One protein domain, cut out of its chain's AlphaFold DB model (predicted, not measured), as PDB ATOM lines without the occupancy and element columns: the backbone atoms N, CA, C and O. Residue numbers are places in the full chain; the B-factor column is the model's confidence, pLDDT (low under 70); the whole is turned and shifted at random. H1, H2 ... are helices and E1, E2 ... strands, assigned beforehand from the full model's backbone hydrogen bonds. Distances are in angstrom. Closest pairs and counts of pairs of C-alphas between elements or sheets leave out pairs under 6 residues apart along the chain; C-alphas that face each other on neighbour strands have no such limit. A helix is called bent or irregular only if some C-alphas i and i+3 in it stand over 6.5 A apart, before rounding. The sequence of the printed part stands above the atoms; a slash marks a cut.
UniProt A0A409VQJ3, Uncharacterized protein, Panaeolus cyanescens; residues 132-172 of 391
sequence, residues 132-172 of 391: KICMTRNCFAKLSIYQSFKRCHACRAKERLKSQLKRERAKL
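What this domain is: This is residues 132 to 172 of the 391 residues of an uncharacterized protein of Panaeolus cyanescens (UniProt A0A409VQJ3). A small looped head, residues 132 to 152, with one long helix, H1, sticking out of it as an arm over residues 157 to 172. In the head, the first residues pair with the short strand E1, one loop of the chain reaches out before E1, and another after it leads into H1. The printed part has 41 residues, with one named strand and then one named helix along the chain, and its class is mostly helix. The whole is loose, with a radius of gyration of the C-alphas of 12.9 A, and it spans 40 by 20 by 11 A, the arm making much of the length.

Where its parts are: The printed part begins at Lys 132, with its C-alpha at (-40.334, 38.129, 3.919). E1 is residues 142 to 144, 6.8 A from first to last C-alpha. H1 is residues 153 to 172, from C-alpha 153 at (-28.064, 42.945, 7.008) to C-alpha 172 at (-1.259, 40.214, -2.850), a length of 28.7 A.

How they stand to each other: Residues 132 to 133 pair with residues 142 to 143 of E1, antiparallel. E1 pairs with no named strand. A short link of 8 residues joins E1 to H1, and the two elements are apart. Residues 157 to 172, which belong to H1, stand free. H1 is not bent, and every O i to N i+4 pair in it is within hydrogen-bond range.

The domain as a whole: The C-alphas of Ile 145 and Leu 172 are the two farthest apart, at 40.9 A. The first and last printed C-alphas, of Lys 132 and Leu 172, are 39.7 A apart. The printed part has no cut. The mean pLDDT of the printed part is 96.7, and no printed residue is under 70.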
ATOM      1  N   LYS A 132     -40.955  38.999   4.930       96.44
ATOM      2  CA  LYS A 132     -40.334  38.129   3.919       96.44
ATOM      3  C   LYS A 132     -39.066  37.483   4.465       96.44
ATOM      4  O   LYS A 132     -38.406  38.049   5.328       96.44
ATOM      5  N   ILE A 133     -38.683  36.317   3.951       97.31
ATOM      6  CA  ILE A 133     -37.501  35.580   4.430       97.31
ATOM      7  C   ILE A 133     -36.259  35.979   3.618       97.31
ATOM      8  O   ILE A 133     -36.327  36.216   2.410       97.31
ATOM      9  N   CYS A 134     -35.103  36.066   4.279       97.62
ATOM     10  CA  CYS A 134     -33.812  36.276   3.624       97.62
ATOM     11  C   CYS A 134     -33.539  35.230   2.522       97.62
ATOM     12  O   CYS A 134     -33.607  34.031   2.760       97.62
ATOM     13  N   MET A 135     -33.126  35.665   1.325       97.19
ATOM     14  CA  MET A 135     -32.855  34.760   0.191       97.19
ATOM     15  C   MET A 135     -31.545  33.953   0.289       97.19
ATOM     16  O   MET A 135     -31.210  33.194  -0.622       97.19
ATOM     17  N   THR A 136     -30.728  34.143   1.327       97.00
ATOM     18  CA  THR A 136     -29.498  33.357   1.487       97.00
ATOM     19  C   THR A 136     -29.852  31.944   1.948       97.00
ATOM     20  O   THR A 136     -30.529  31.794   2.959       97.00
ATOM     21  N   ARG A 137     -29.363  30.912   1.238       94.88
ATOM     22  CA  ARG A 137     -29.545  29.506   1.643       94.88
ATOM     23  C   ARG A 137     -29.168  29.338   3.120       94.88
ATOM     24  O   ARG A 137     -28.089  29.772   3.525       94.88
ATOM     25  N   ASN A 138     -30.066  28.731   3.894       94.81
ATOM     26  CA  ASN A 138     -29.942  28.477   5.334       94.81
ATOM     27  C   ASN A 138     -29.974  29.731   6.234       94.81
ATOM     28  O   ASN A 138     -29.590  29.660   7.398       94.81
ATOM     29  N   CYS A 139     -30.417  30.887   5.729       96.38
ATOM     30  CA  CYS A 139     -30.696  32.063   6.550       96.38
ATOM     31  C   CYS A 139     -32.207  32.277   6.660       96.38
ATOM     32  O   CYS A 139     -32.838  32.732   5.714       96.38
ATOM     33  N   PHE A 140     -32.768  32.014   7.837       96.94
ATOM     34  CA  PHE A 140     -34.206  32.148   8.103       96.94
ATOM     35  C   PHE A 140     -34.582  33.497   8.739       96.94
ATOM     36  O   PHE A 140     -35.617  33.623   9.382       96.94
ATOM     37  N   ALA A 141     -33.731  34.519   8.590       97.31
ATOM     38  CA  ALA A 141     -34.007  35.841   9.145       97.31
ATOM     39  C   ALA A 141     -35.252  36.456   8.481       97.31
ATOM     40  O   ALA A 141     -35.285  36.593   7.252       97.31
ATOM     41  N   LYS A 142     -36.237  36.847   9.301       97.19
ATOM     42  CA  LYS A 142     -37.415  37.612   8.874       97.19
ATOM     43  C   LYS A 142     -36.992  39.048   8.543       97.19
ATOM     44  O   LYS A 142     -36.268  39.689   9.302       97.19
ATOM     45  N   LEU A 143     -37.414  39.538   7.386       97.00
ATOM     46  CA  LEU A 143     -37.191  40.891   6.892       97.00
ATOM     47  C   LEU A 143     -38.537  41.594   6.795       97.00
ATOM     48  O   LEU A 143     -39.515  41.004   6.340       97.00
ATOM     49  N   SER A 144     -38.570  42.873   7.152       95.75
ATOM     50  CA  SER A 144     -39.726  43.713   6.844       95.75
ATOM     51  C   SER A 144     -39.930  43.771   5.326       95.75
ATOM     52  O   SER A 144     -38.960  43.876   4.563       95.75
ATOM     53  N   ILE A 145     -41.182  43.712   4.866       94.88
ATOM     54  CA  ILE A 145     -41.501  43.845   3.439       94.88
ATOM     55  C   ILE A 145     -41.003  45.178   2.869       94.88
ATOM     56  O   ILE A 145     -40.502  45.178   1.739       94.88
ATOM     57  N   TYR A 146     -40.999  46.242   3.678       95.69
ATOM     58  CA  TYR A 146     -40.502  47.574   3.314       95.69
ATOM     59  C   TYR A 146     -38.987  47.630   3.063       95.69
ATOM     60  O   TYR A 146     -38.504  48.548   2.403       95.69
ATOM     61  N   GLN A 147     -38.200  46.653   3.533       94.12
ATOM     62  CA  GLN A 147     -36.774  46.617   3.200       94.12
ATOM     63  C   GLN A 147     -36.591  46.268   1.722       94.12
ATOM     64  O   GLN A 147     -36.879  45.153   1.306       94.12
ATOM     65  N   SER A 148     -36.023  47.163   0.915       95.81
ATOM     66  CA  SER A 148     -35.794  46.920  -0.522       95.81
ATOM     67  C   SER A 148     -34.848  45.745  -0.821       95.81
ATOM     68  O   SER A 148     -34.833  45.193  -1.923       95.81
ATOM     69  N   PHE A 149     -34.056  45.316   0.163       95.94
ATOM     70  CA  PHE A 149     -33.051  44.278  -0.012       95.94
ATOM     71  C   PHE A 149     -33.620  42.864   0.147       95.94
ATOM     72  O   PHE A 149     -34.379  42.557   1.060       95.94
ATOM     73  N   LYS A 150     -33.154  41.962  -0.719       97.12
ATOM     74  CA  LYS A 150     -33.502  40.531  -0.713       97.12
ATOM     75  C   LYS A 150     -32.763  39.708   0.359       97.12
ATOM     76  O   LYS A 150     -33.060  38.534   0.561       97.12
ATOM     77  N   ARG A 151     -31.746  40.289   1.001       97.69
ATOM     78  CA  ARG A 151     -30.872  39.629   1.985       97.69
ATOM     79  C   ARG A 151     -30.812  40.455   3.260       97.69
ATOM     80  O   ARG A 151     -30.731  41.681   3.183       97.69
ATOM     81  N   CYS A 152     -30.767  39.777   4.404       97.94
ATOM     82  CA  CYS A 152     -30.629  40.424   5.703       97.94
ATOM     83  C   CYS A 152     -29.301  41.183   5.825       97.94
ATOM     84  O   CYS A 152     -28.327  40.908   5.110       97.94
ATOM     85  N   HIS A 153     -29.250  42.126   6.767       97.38
ATOM     86  CA  HIS A 153     -28.064  42.945   7.008       97.38
ATOM     87  C   HIS A 153     -26.815  42.090   7.297       97.38
ATOM     88  O   HIS A 153     -25.759  42.315   6.705       97.38
ATOM     89  N   ALA A 154     -26.952  41.033   8.106       97.44
ATOM     90  CA  ALA A 154     -25.855  40.125   8.443       97.44
ATOM     91  C   ALA A 154     -25.294  39.373   7.218       97.44
ATOM     92  O   ALA A 154     -24.076  39.289   7.039       97.44
ATOM     93  N   CYS A 155     -26.152  38.859   6.330       98.00
ATOM     94  CA  CYS A 155     -25.716  38.183   5.104       98.00
ATOM     95  C   CYS A 155     -25.023  39.144   4.133       98.00
ATOM     96  O   CYS A 155     -24.006  38.783   3.538       98.00
ATOM     97  N   ARG A 156     -25.515  40.385   4.014       97.50
ATOM     98  CA  ARG A 156     -24.863  41.428   3.206       97.50
ATOM     99  C   ARG A 156     -23.500  41.822   3.775       97.50
ATOM    100  O   ARG A 156     -22.554  41.974   3.010       97.50
ATOM    101  N   ALA A 157     -23.374  41.948   5.095       97.44
ATOM    102  CA  ALA A 157     -22.097  42.220   5.751       97.44
ATOM    103  C   ALA A 157     -21.073  41.100   5.488       97.44
ATOM    104  O   ALA A 157     -19.943  41.379   5.084       97.44
ATOM    105  N   LYS A 158     -21.488  39.827   5.594       97.44
ATOM    106  CA  LYS A 158     -20.643  38.669   5.244       97.44
ATOM    107  C   LYS A 158     -20.197  38.691   3.777       97.44
ATOM    108  O   LYS A 158     -19.054  38.357   3.475       97.44
ATOM    109  N   GLU A 159     -21.076  39.078   2.857       97.31
ATOM    110  CA  GLU A 159     -20.742  39.203   1.435       97.31
ATOM    111  C   GLU A 159     -19.761  40.351   1.158       97.31
ATOM    112  O   GLU A 159     -18.800  40.158   0.411       97.31
ATOM    113  N   ARG A 160     -19.938  41.509   1.811       97.75
ATOM    114  CA  ARG A 160     -18.979  42.626   1.751       97.75
ATOM    115  C   ARG A 160     -17.591  42.189   2.225       97.75
ATOM    116  O   ARG A 160     -16.619  42.427   1.512       97.75
ATOM    117  N   LEU A 161     -17.508  41.472   3.348       97.62
ATOM    118  CA  LEU A 161     -16.250  40.939   3.879       97.62
ATOM    119  C   LEU A 161     -15.593  39.937   2.911       97.62
ATOM    120  O   LEU A 161     -14.403  40.034   2.620       97.62
ATOM    121  N   LYS A 162     -16.369  39.010   2.330       96.31
ATOM    122  CA  LYS A 162     -15.860  38.086   1.297       96.31
ATOM    123  C   LYS A 162     -15.326  38.831   0.074       96.31
ATOM    124  O   LYS A 162     -14.289  38.454  -0.471       96.31
ATOM    125  N   SER A 163     -16.014  39.887  -0.357       96.62
ATOM    126  CA  SER A 163     -15.558  40.726  -1.466       96.62
ATOM    127  C   SER A 163     -14.268  41.480  -1.126       96.62
ATOM    128  O   SER A 163     -13.408  41.601  -1.997       96.62
ATOM    129  N   GLN A 164     -14.110  41.968   0.108       97.31
ATOM    130  CA  GLN A 164     -12.876  42.613   0.573       97.31
ATOM    131  C   GLN A 164     -11.703  41.628   0.572       97.31
ATOM    132  O   GLN A 164     -10.714  41.878  -0.110       97.31
ATOM    133  N   LEU A 165     -11.864  40.452   1.185       96.75
ATOM    134  CA  LEU A 165     -10.839  39.398   1.186       96.75
ATOM    135  C   LEU A 165     -10.445  38.958  -0.233       96.75
ATOM    136  O   LEU A 165      -9.278  38.677  -0.507       96.75
ATOM    137  N   LYS A 166     -11.401  38.910  -1.172       97.00
ATOM    138  CA  LYS A 166     -11.108  38.612  -2.583       97.00
ATOM    139  C   LYS A 166     -10.241  39.701  -3.229       97.00
ATOM    140  O   LYS A 166      -9.321  39.363  -3.972       97.00
ATOM    141  N   ARG A 167     -10.513  40.981  -2.947       96.56
ATOM    142  CA  ARG A 167      -9.704  42.115  -3.432       96.56
ATOM    143  C   ARG A 167      -8.306  42.116  -2.815       96.56
ATOM    144  O   ARG A 167      -7.339  42.286  -3.548       96.56
ATOM    145  N   GLU A 168      -8.181  41.852  -1.519       96.31
ATOM    146  CA  GLU A 168      -6.880  41.760  -0.841       96.31
ATOM    147  C   GLU A 168      -6.025  40.615  -1.387       96.31
ATOM    148  O   GLU A 168      -4.857  40.819  -1.708       96.31
ATOM    149  N   ARG A 169      -6.612  39.430  -1.603       96.56
ATOM    150  CA  ARG A 169      -5.907  38.310  -2.251       96.56
ATOM    151  C   ARG A 169      -5.462  38.644  -3.674       96.56
ATOM    152  O   ARG A 169      -4.379  38.233  -4.074       96.56
ATOM    153  N   ALA A 170      -6.276  39.372  -4.440       94.88
ATOM    154  CA  ALA A 170      -5.886  39.830  -5.772       94.88
ATOM    155  C   ALA A 170      -4.725  40.839  -5.707       94.88
ATOM    156  O   ALA A 170      -3.783  40.725  -6.486       94.88
ATOM    157  N   LYS A 171      -4.747  41.763  -4.737       96.12
ATOM    158  CA  LYS A 171      -3.665  42.729  -4.498       96.12
ATOM    159  C   LYS A 171      -2.359  42.040  -4.090       96.12
ATOM    160  O   LYS A 171      -1.308  42.398  -4.605       96.12
ATOM    161  N   LEU A 172      -2.424  41.022  -3.228       95.75
ATOM    162  CA  LEU A 172      -1.259  40.214  -2.850       95.75
ATOM    163  C   LEU A 172      -0.663  39.461  -4.045       95.75
ATOM    164  O   LEU A 172       0.551  39.464  -4.205       95.75
TER     165      LEU A 172